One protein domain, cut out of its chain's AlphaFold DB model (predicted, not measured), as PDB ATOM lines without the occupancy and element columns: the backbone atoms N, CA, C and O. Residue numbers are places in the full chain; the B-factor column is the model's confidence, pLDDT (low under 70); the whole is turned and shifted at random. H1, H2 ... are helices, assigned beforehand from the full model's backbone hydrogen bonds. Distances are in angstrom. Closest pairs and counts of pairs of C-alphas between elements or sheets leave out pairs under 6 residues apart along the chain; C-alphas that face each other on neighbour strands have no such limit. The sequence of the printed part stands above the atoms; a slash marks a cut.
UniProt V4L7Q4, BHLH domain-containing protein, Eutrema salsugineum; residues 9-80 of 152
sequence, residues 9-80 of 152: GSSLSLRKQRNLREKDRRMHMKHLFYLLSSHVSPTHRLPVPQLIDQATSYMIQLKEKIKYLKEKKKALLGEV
ATOM      1  N   GLY A   9     104.315 124.847 156.085       60.56
ATOM      2  CA  GLY A   9     104.335 125.238 154.668       60.56
ATOM      3  C   GLY A   9     104.363 126.758 154.447       60.56
ATOM      4  O   GLY A   9     105.128 127.265 153.620       60.56
ATOM      5  N   SER A  10     103.585 127.507 155.235       67.56
ATOM      6  CA  SER A  10     103.491 128.971 155.130       67.56
ATOM      7  C   SER A  10     104.741 129.689 155.650       67.56
ATOM      8  O   SER A  10     105.192 130.667 155.052       67.56
ATOM      9  N   SER A  11     105.368 129.186 156.718       71.00
ATOM     10  CA  SER A  11     106.582 129.789 157.288       71.00
ATOM     11  C   SER A  11     107.812 129.584 156.389       71.00
ATOM     12  O   SER A  11     108.616 130.507 156.204       71.00
ATOM     13  N   LEU A  12     107.926 128.415 155.747       74.81
ATOM     14  CA  LEU A  12     108.959 128.114 154.753       74.81
ATOM     15  C   LEU A  12     108.803 128.971 153.490       74.81
ATOM     16  O   LEU A  12     109.808 129.445 152.951       74.81
ATOM     17  N   SER A  13     107.568 129.222 153.049       83.25
ATOM     18  CA  SER A  13     107.266 130.118 151.924       83.25
ATOM     19  C   SER A  13     107.713 131.561 152.205       83.25
ATOM     20  O   SER A  13     108.497 132.133 151.442       83.25
ATOM     21  N   LEU A  14     107.351 132.117 153.370       87.00
ATOM     22  CA  LEU A  14     107.786 133.456 153.794       87.00
ATOM     23  C   LEU A  14     109.308 133.555 153.953       87.00
ATOM     24  O   LEU A  14     109.917 134.577 153.627       87.00
ATOM     25  N   ARG A  15     109.966 132.498 154.446       88.69
ATOM     26  CA  ARG A  15     111.433 132.442 154.532       88.69
ATOM     27  C   ARG A  15     112.076 132.467 153.145       88.69
ATOM     28  O   ARG A  15     113.015 133.231 152.942       88.69
ATOM     29  N   LYS A  16     111.558 131.698 152.183       91.69
ATOM     30  CA  LYS A  16     112.040 131.712 150.791       91.69
ATOM     31  C   LYS A  16     111.879 133.094 150.154       91.69
ATOM     32  O   LYS A  16     112.829 133.593 149.556       91.69
ATOM     33  N   GLN A  17     110.736 133.747 150.349       91.69
ATOM     34  CA  GLN A  17     110.493 135.092 149.823       91.69
ATOM     35  C   GLN A  17     111.437 136.138 150.434       91.69
ATOM     36  O   GLN A  17     112.000 136.963 149.712       91.69
ATOM     37  N   ARG A  18     111.663 136.092 151.754       93.44
ATOM     38  CA  ARG A  18     112.650 136.957 152.426       93.44
ATOM     39  C   ARG A  18     114.059 136.730 151.883       93.44
ATOM     40  O   ARG A  18     114.759 137.697 151.599       93.44
ATOM     41  N   ASN A  19     114.448 135.473 151.675       96.12
ATOM     42  CA  ASN A  19     115.762 135.124 151.137       96.12
ATOM     43  C   ASN A  19     115.971 135.634 149.703       96.12
ATOM     44  O   ASN A  19     117.066 136.095 149.390       96.12
ATOM     45  N   LEU A  20     114.944 135.569 148.848       96.25
ATOM     46  CA  LEU A  20     114.992 136.113 147.486       96.25
ATOM     47  C   LEU A  20     115.171 137.631 147.501       96.25
ATOM     48  O   LEU A  20     116.121 138.136 146.913       96.25
ATOM     49  N   ARG A  21     114.341 138.341 148.273       96.19
ATOM     50  CA  ARG A  21     114.437 139.801 148.422       96.19
ATOM     51  C   ARG A  21     115.822 140.238 148.894       96.19
ATOM     52  O   ARG A  21     116.397 141.195 148.388       96.19
ATOM     53  N   GLU A  22     116.366 139.518 149.864       97.31
ATOM     54  CA  GLU A  22     117.678 139.810 150.423       97.31
ATOM     55  C   GLU A  22     118.822 139.452 149.450       97.31
ATOM     56  O   GLU A  22     119.847 140.136 149.408       97.31
ATOM     57  N   LYS A  23     118.653 138.421 148.610       97.19
ATOM     58  CA  LYS A  23     119.584 138.115 147.515       97.19
ATOM     59  C   LYS A  23     119.607 139.240 146.481       97.19
ATOM     60  O   LYS A  23     120.700 139.679 146.121       97.19
ATOM     61  N   ASP A  24     118.444 139.724 146.059       97.81
ATOM     62  CA  ASP A  24     118.332 140.824 145.096       97.81
ATOM     63  C   ASP A  24     118.955 142.104 145.659       97.81
ATOM     64  O   ASP A  24     119.769 142.747 144.994       97.81
ATOM     65  N   ARG A  25     118.691 142.410 146.936       97.81
ATOM     66  CA  ARG A  25     119.311 143.540 147.641       97.81
ATOM     67  C   ARG A  25     120.842 143.460 147.622       97.81
ATOM     68  O   ARG A  25     121.506 144.455 147.332       97.81
ATOM     69  N   ARG A  26     121.424 142.287 147.900       97.31
ATOM     70  CA  ARG A  26     122.887 142.086 147.858       97.31
ATOM     71  C   ARG A  26     123.459 142.180 146.450       97.31
ATOM     72  O   ARG A  26     124.549 142.721 146.280       97.31
ATOM     73  N   MET A  27     122.749 141.659 145.453       97.94
ATOM     74  CA  MET A  27     123.177 141.744 144.059       97.94
ATOM     75  C   MET A  27     123.205 143.198 143.583       97.94
ATOM     76  O   MET A  27     124.199 143.627 143.001       97.94
ATOM     77  N   HIS A  28     122.165 143.967 143.912       97.81
ATOM     78  CA  HIS A  28     122.101 145.391 143.611       97.81
ATOM     79  C   HIS A  28     123.246 146.160 144.282       97.81
ATOM     80  O   HIS A  28     123.983 146.882 143.617       97.81
ATOM     81  N   MET A  29     123.477 145.925 145.577       96.81
ATOM     82  CA  MET A  29     124.576 146.561 146.306       96.81
ATOM     83  C   MET A  29     125.950 146.230 145.695       96.81
ATOM     84  O   MET A  29     126.794 147.109 145.534       96.81
ATOM     85  N   LYS A  30     126.173 144.973 145.289       94.88
ATOM     86  CA  LYS A  30     127.406 144.556 144.603       94.88
ATOM     87  C   LYS A  30     127.607 145.306 143.283       94.88
ATOM     88  O   LYS A  30     128.733 145.689 142.974       94.88
ATOM     89  N   HIS A  31     126.536 145.514 142.518       95.56
ATOM     90  CA  HIS A  31     126.590 146.277 141.274       95.56
ATOM     91  C   HIS A  31     126.954 147.749 141.517       95.56
ATOM     92  O   HIS A  31     127.826 148.278 140.833       95.56
ATOM     93  N   LEU A  32     126.370 148.388 142.536       95.81
ATOM     94  CA  LEU A  32     126.703 149.770 142.896       95.81
ATOM     95  C   LEU A  32     128.179 149.932 143.276       95.81
ATOM     96  O   LEU A  32     128.833 150.857 142.801       95.81
ATOM     97  N   PHE A  33     128.739 149.013 144.068       93.44
ATOM     98  CA  PHE A  33     130.166 149.056 144.400       93.44
ATOM     99  C   PHE A  33     131.070 148.827 143.188       93.44
ATOM    100  O   PHE A  33     132.132 149.439 143.098       93.44
ATOM    101  N   TYR A  34     130.651 147.988 142.240       91.25
ATOM    102  CA  TYR A  34     131.372 147.817 140.981       91.25
ATOM    103  C   TYR A  34     131.422 149.125 140.178       91.25
ATOM    104  O   TYR A  34     132.504 149.541 139.766       91.25
ATOM    105  N   LEU A  35     130.281 149.809 140.025       93.62
ATOM    106  CA  LEU A  35     130.223 151.115 139.361       93.62
ATOM    107  C   LEU A  35     131.050 152.171 140.102       93.62
ATOM    108  O   LEU A  35     131.753 152.956 139.479       93.62
ATOM    109  N   LEU A  36     131.009 152.195 141.433       92.88
ATOM    110  CA  LEU A  36     131.810 153.142 142.205       92.88
ATOM    111  C   LEU A  36     133.313 152.905 141.996       92.88
ATOM    112  O   LEU A  36     134.068 153.849 141.763       92.88
ATOM    113  N   SER A  37     133.739 151.638 142.013       91.38
ATOM    114  CA  SER A  37     135.133 151.259 141.773       91.38
ATOM    115  C   SER A  37     135.622 151.704 140.400       91.38
ATOM    116  O   SER A  37     136.752 152.169 140.307       91.38
ATOM    117  N   SER A  38     134.799 151.623 139.348       90.56
ATOM    118  CA  SER A  38     135.225 152.037 138.003       90.56
ATOM    119  C   SER A  38     135.530 153.534 137.898       90.56
ATOM    120  O   SER A  38     136.323 153.927 137.050       90.56
ATOM    121  N   HIS A  39     134.926 154.366 138.749       89.31
ATOM    122  CA  HIS A  39     135.143 155.817 138.752       89.31
ATOM    123  C   HIS A  39     136.280 156.243 139.686       89.31
ATOM    124  O   HIS A  39     137.014 157.176 139.381       89.31
ATOM    125  N   VAL A  40     136.417 155.573 140.831       88.56
ATOM    126  CA  VAL A  40     137.326 155.996 141.909       88.56
ATOM    127  C   VAL A  40     138.660 155.254 141.860       88.56
ATOM    128  O   VAL A  40     139.690 155.787 142.271       88.56
ATOM    129  N   SER A  41     138.669 154.009 141.391       82.81
ATOM    130  CA  SER A  41     139.854 153.144 141.337       82.81
ATOM    131  C   SER A  41     139.721 152.109 140.217       82.81
ATOM    132  O   SER A  41     139.575 150.917 140.487       82.81
ATOM    133  N   PRO A  42     139.769 152.539 138.942       77.62
ATOM    134  CA  PRO A  42     139.636 151.628 137.805       77.62
ATOM    135  C   PRO A  42     140.764 150.584 137.739       77.62
ATOM    136  O   PRO A  42     140.561 149.492 137.214       77.62
ATOM    137  N   THR A  43     141.936 150.897 138.299       79.31
ATOM    138  CA  THR A  43     143.150 150.070 138.196       79.31
ATOM    139  C   THR A  43     143.315 149.069 139.346       79.31
ATOM    140  O   THR A  43     144.023 148.075 139.197       79.31
ATOM    141  N   HIS A  44     142.664 149.284 140.495       78.75
ATOM    142  CA  HIS A  44     142.890 148.483 141.703       78.75
ATOM    143  C   HIS A  44     141.578 148.108 142.388       78.75
ATOM    144  O   HIS A  44     140.703 148.944 142.599       78.75
ATOM    145  N   ARG A  45     141.451 146.836 142.778       81.06
ATOM    146  CA  ARG A  45     140.312 146.367 143.573       81.06
ATOM    147  C   ARG A  45     140.535 146.717 145.035       81.06
ATOM    148  O   ARG A  45     141.444 146.179 145.659       81.06
ATOM    149  N   LEU A  46     139.671 147.570 145.568       86.38
ATOM    150  CA  LEU A  46     139.712 147.978 146.966       86.38
ATOM    151  C   LEU A  46     138.661 147.234 147.799       86.38
ATOM    152  O   LEU A  46     137.563 146.950 147.303       86.38
ATOM    153  N   PRO A  47     138.955 146.941 149.076       91.69
ATOM    154  CA  PRO A  47     137.936 146.596 150.056       91.69
ATOM    155  C   PRO A  47     136.846 147.675 150.114       91.69
ATOM    156  O   PRO A  47     137.139 148.865 150.025       91.69
ATOM    157  N   VAL A  48     135.591 147.261 150.321       91.31
ATOM    158  CA  VAL A  48     134.428 148.169 150.319       91.31
ATOM    159  C   VAL A  48     134.599 149.392 151.237       91.31
ATOM    160  O   VAL A  48     134.325 150.489 150.760       91.31
ATOM    161  N   PRO A  49     135.075 149.272 152.496       93.81
ATOM    162  CA  PRO A  49     135.257 150.446 153.355       93.81
ATOM    163  C   PRO A  49     136.236 151.465 152.761       93.81
ATOM    164  O   PRO A  49     135.896 152.632 152.615       93.81
ATOM    165  N   GLN A  50     137.396 150.995 152.294       93.31
ATOM    166  CA  GLN A  50     138.418 151.850 151.683       93.31
ATOM    167  C   GLN A  50     137.927 152.501 150.387       93.31
ATOM    168  O   GLN A  50     138.232 153.660 150.122       93.31
ATOM    169  N   LEU A  51     137.137 151.776 149.588       93.12
ATOM    170  CA  LEU A  51     136.522 152.325 148.384       93.12
ATOM    171  C   LEU A  51     135.577 153.491 148.716       93.12
ATOM    172  O   LEU A  51     135.578 154.490 148.001       93.12
ATOM    173  N   ILE A  52     134.783 153.376 149.786       94.75
ATOM    174  CA  ILE A  52     133.887 154.449 150.242       94.75
ATOM    175  C   ILE A  52     134.681 155.653 150.751       94.75
ATOM    176  O   ILE A  52     134.361 156.789 150.388       94.75
ATOM    177  N   ASP A  53     135.730 155.416 151.537       95.00
ATOM    178  CA  ASP A  53     136.594 156.481 152.050       95.00
ATOM    179  C   ASP A  53     137.253 157.242 150.894       95.00
ATOM    180  O   ASP A  53     137.134 158.465 150.792       95.00
ATOM    181  N   GLN A  54     137.847 156.517 149.943       93.88
ATOM    182  CA  GLN A  54     138.488 157.114 148.777       93.88
ATOM    183  C   GLN A  54     137.489 157.850 147.878       93.88
ATOM    184  O   GLN A  54     137.796 158.937 147.387       93.88
ATOM    185  N   ALA A  55     136.285 157.307 147.685       95.12
ATOM    186  CA  ALA A  55     135.227 157.978 146.935       95.12
ATOM    187  C   ALA A  55     134.830 159.307 147.588       95.12
ATOM    188  O   ALA A  55     134.629 160.313 146.902       95.12
ATOM    189  N   THR A  56     134.752 159.322 148.918       96.50
ATOM    190  CA  THR A  56     134.417 160.509 149.704       96.50
ATOM    191  C   THR A  56     135.509 161.567 149.574       96.50
ATOM    192  O   THR A  56     135.214 162.711 149.221       96.50
ATOM    193  N   SER A  57     136.775 161.187 149.766       95.88
ATOM    194  CA  SER A  57     137.919 162.086 149.585       95.88
ATOM    195  C   SER A  57     137.990 162.643 148.163       95.88
ATOM    196  O   SER A  57     138.149 163.850 147.986       95.88
ATOM    197  N   TYR A  58     137.797 161.796 147.148       95.12
ATOM    198  CA  TYR A  58     137.784 162.212 145.745       95.12
ATOM    199  C   TYR A  58     136.687 163.247 145.464       95.12
ATOM    200  O   TYR A  58     136.927 164.256 144.800       95.12
ATOM    201  N   MET A  59     135.488 163.050 146.016       96.50
ATOM    202  CA  MET A  59     134.373 163.982 145.847       96.50
ATOM    203  C   MET A  59     134.646 165.349 146.486       96.50
ATOM    204  O   MET A  59     134.284 166.377 145.908       96.50
ATOM    205  N   ILE A  60     135.287 165.377 147.659       97.62
ATOM    206  CA  ILE A  60     135.694 166.619 148.335       97.62
ATOM    207  C   ILE A  60     136.717 167.369 147.477       97.62
ATOM    208  O   ILE A  60     136.491 168.530 147.134       97.62
ATOM    209  N   GLN A  61     137.772 166.684 147.030       96.62
ATOM    210  CA  GLN A  61     138.804 167.269 146.170       96.62
ATOM    211  C   GLN A  61     138.223 167.819 144.863       96.62
ATOM    212  O   GLN A  61     138.603 168.898 144.406       96.62
ATOM    213  N   LEU A  62     137.269 167.109 144.255       96.69
ATOM    214  CA  LEU A  62     136.625 167.560 143.027       96.69
ATOM    215  C   LEU A  62     135.802 168.837 143.255       96.69
ATOM    216  O   LEU A  62     135.863 169.757 142.436       96.69
ATOM    217  N   LYS A  63     135.072 168.934 144.374       97.56
ATOM    218  CA  LYS A  63     134.331 170.149 144.754       97.56
ATOM    219  C   LYS A  63     135.265 171.343 144.945       97.56
ATOM    220  O   LYS A  63     134.988 172.421 144.415       97.56
ATOM    221  N   GLU A  64     136.375 171.151 145.649       97.69
ATOM    222  CA  GLU A  64     137.388 172.188 145.866       97.69
ATOM    223  C   GLU A  64     138.030 172.633 144.552       97.69
ATOM    224  O   GLU A  64     138.102 173.829 144.270       97.69
ATOM    225  N   LYS A  65     138.399 171.683 143.685       97.31
ATOM    226  CA  LYS A  65     138.955 171.972 142.359       97.31
ATOM    227  C   LYS A  65     137.985 172.775 141.496       97.31
ATOM    228  O   LYS A  65     138.402 173.724 140.837       97.31
ATOM    229  N   ILE A  66     136.694 172.442 141.507       96.75
ATOM    230  CA  ILE A  66     135.666 173.207 140.784       96.75
ATOM    231  C   ILE A  66     135.572 174.636 141.327       96.75
ATOM    232  O   ILE A  66     135.485 175.574 140.534       96.75
ATOM    233  N   LYS A  67     135.589 174.817 142.653       97.62
ATOM    234  CA  LYS A  67     135.573 176.147 143.277       97.62
ATOM    235  C   LYS A  67     136.789 176.968 142.838       97.62
ATOM    236  O   LYS A  67     136.605 178.051 142.286       97.62
ATOM    237  N   TYR A  68     137.988 176.408 142.972       96.81
ATOM    238  CA  TYR A  68     139.237 177.039 142.543       96.81
ATOM    239  C   TYR A  68     139.214 177.425 141.059       96.81
ATOM    240  O   TYR A  68     139.533 178.555 140.704       96.81
ATOM    241  N   LEU A  69     138.793 176.518 140.172       95.69
ATOM    242  CA  LEU A  69     138.739 176.798 138.735       95.69
ATOM    243  C   LEU A  69     137.717 177.889 138.393       95.69
ATOM    244  O   LEU A  69     137.973 178.702 137.507       95.69
ATOM    245  N   LYS A  70     136.578 177.941 139.093       93.31
ATOM    246  CA  LYS A  70     135.594 179.021 138.933       93.31
ATOM    247  C   LYS A  70     136.156 180.369 139.387       93.31
ATOM    248  O   LYS A  70     135.957 181.356 138.687       93.31
ATOM    249  N   GLU A  71     136.851 180.411 140.519       93.25
ATOM    250  CA  GLU A  71     137.503 181.623 141.030       93.25
ATOM    251  C   GLU A  71     138.627 182.083 140.098       93.25
ATOM    252  O   GLU A  71     138.640 183.241 139.690       93.25
ATOM    253  N   LYS A  72     139.492 181.167 139.648       92.12
ATOM    254  CA  LYS A  72     140.549 181.456 138.669       92.12
ATOM    255  C   LYS A  72     139.981 181.983 137.353       92.12
ATOM    256  O   LYS A  72     140.494 182.957 136.817       92.12
ATOM    257  N   LYS A  73     138.902 181.375 136.844       89.44
ATOM    258  CA  LYS A  73     138.211 181.860 135.641       89.44
ATOM    259  C   LYS A  73     137.685 183.285 135.835       89.44
ATOM    260  O   LYS A  73     137.806 184.090 134.921       89.44
ATOM    261  N   LYS A  74     137.109 183.594 137.001       86.19
ATOM    262  CA  LYS A  74     136.638 184.949 137.324       86.19
ATOM    263  C   LYS A  74     137.783 185.950 137.441       86.19
ATOM    264  O   LYS A  74     137.634 187.038 136.917       86.19
ATOM    265  N   ALA A  75     138.898 185.593 138.074       84.62
ATOM    266  CA  ALA A  75     140.064 186.472 138.177       84.62
ATOM    267  C   ALA A  75     140.637 186.809 136.791       84.62
ATOM    268  O   ALA A  75     140.802 187.979 136.468       84.62
ATOM    269  N   LEU A  76     140.812 185.798 135.932       82.25
ATOM    270  CA  LEU A  76     141.297 185.993 134.561       82.25
ATOM    271  C   LEU A  76     140.341 186.822 133.686       82.25
ATOM    272  O   LEU A  76     140.795 187.520 132.790       82.25
ATOM    273  N   LEU A  77     139.025 186.741 133.916       74.75
ATOM    274  CA  LEU A  77     138.041 187.564 133.200       74.75
ATOM    275  C   LEU A  77     137.887 188.970 133.811       74.75
ATOM    276  O   LEU A  77     137.687 189.924 133.070       74.75
ATOM    277  N   GLY A  78     138.010 189.108 135.133       56.31
ATOM    278  CA  GLY A  78     137.905 190.378 135.860       56.31
ATOM    279  C   GLY A  78     139.145 191.270 135.737       56.31
ATOM    280  O   GLY A  78     139.038 192.486 135.861       56.31
ATOM    281  N   GLU A  79     140.315 190.709 135.420       52.38
ATOM    282  CA  GLU A  79     141.503 191.492 135.038       52.38
ATOM    283  C   GLU A  79     141.331 192.217 133.692       52.38
ATOM    284  O   GLU A  79     142.007 193.214 133.451       52.38
ATOM    285  N   VAL A  80     140.382 191.797 132.847       49.88
ATOM    286  CA  VAL A  80     140.057 192.495 131.589       49.88
ATOM    287  C   VAL A  80     139.054 193.641 131.805       49.88
ATOM    288  O   VAL A  80     138.924 194.515 130.957       49.88
TER     289      VAL A  80
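What this domain is: This is residues 9 to 80 of the 152 residues of the protein "BHLH domain-containing protein" of Eutrema salsugineum (UniProt V4L7Q4). Two long helices meet near their ends as a wide, open V, the last part of H1 beside the first part of H2. A looped link joins them, and the two arms, residues 9 to 29 and 60 to 80, stick out free. The printed part has 72 residues with two named helices, H1 then H2, and no named strand: all helix. It is extended, a rod of 79 by 25 by 15 A with a radius of gyration of the C-alphas of 21.8 A.

How they stand to each other: H1, residues 9 to 40, touches H2, residues 48 to 78, with residues 33 to 40 alone, and H2 touches H1 with residues 48 to 58 alone. Their closest C-alphas, those of Val 40 and Ala 55, are 5.8 A apart. They run the same way at a steep tilt of 41 degrees. Every O i to N i+4 pair is within hydrogen-bond range in H2, and 27 of 28 in H1.

Where its parts are: H1 runs 46.9 A from C-alpha 9 at (104.335, 125.238, 154.668). H2 runs 44.8 A to C-alpha 78 at (137.905, 190.378, 135.860).

The domain as a whole: The C-alphas of Gly 9 and Val 80, the two farthest apart, are 79.6 A apart. The printed part has no cut, and the link of 7 residues is short. Residues 9 to 10 and 78 to 80 have pLDDT under 70.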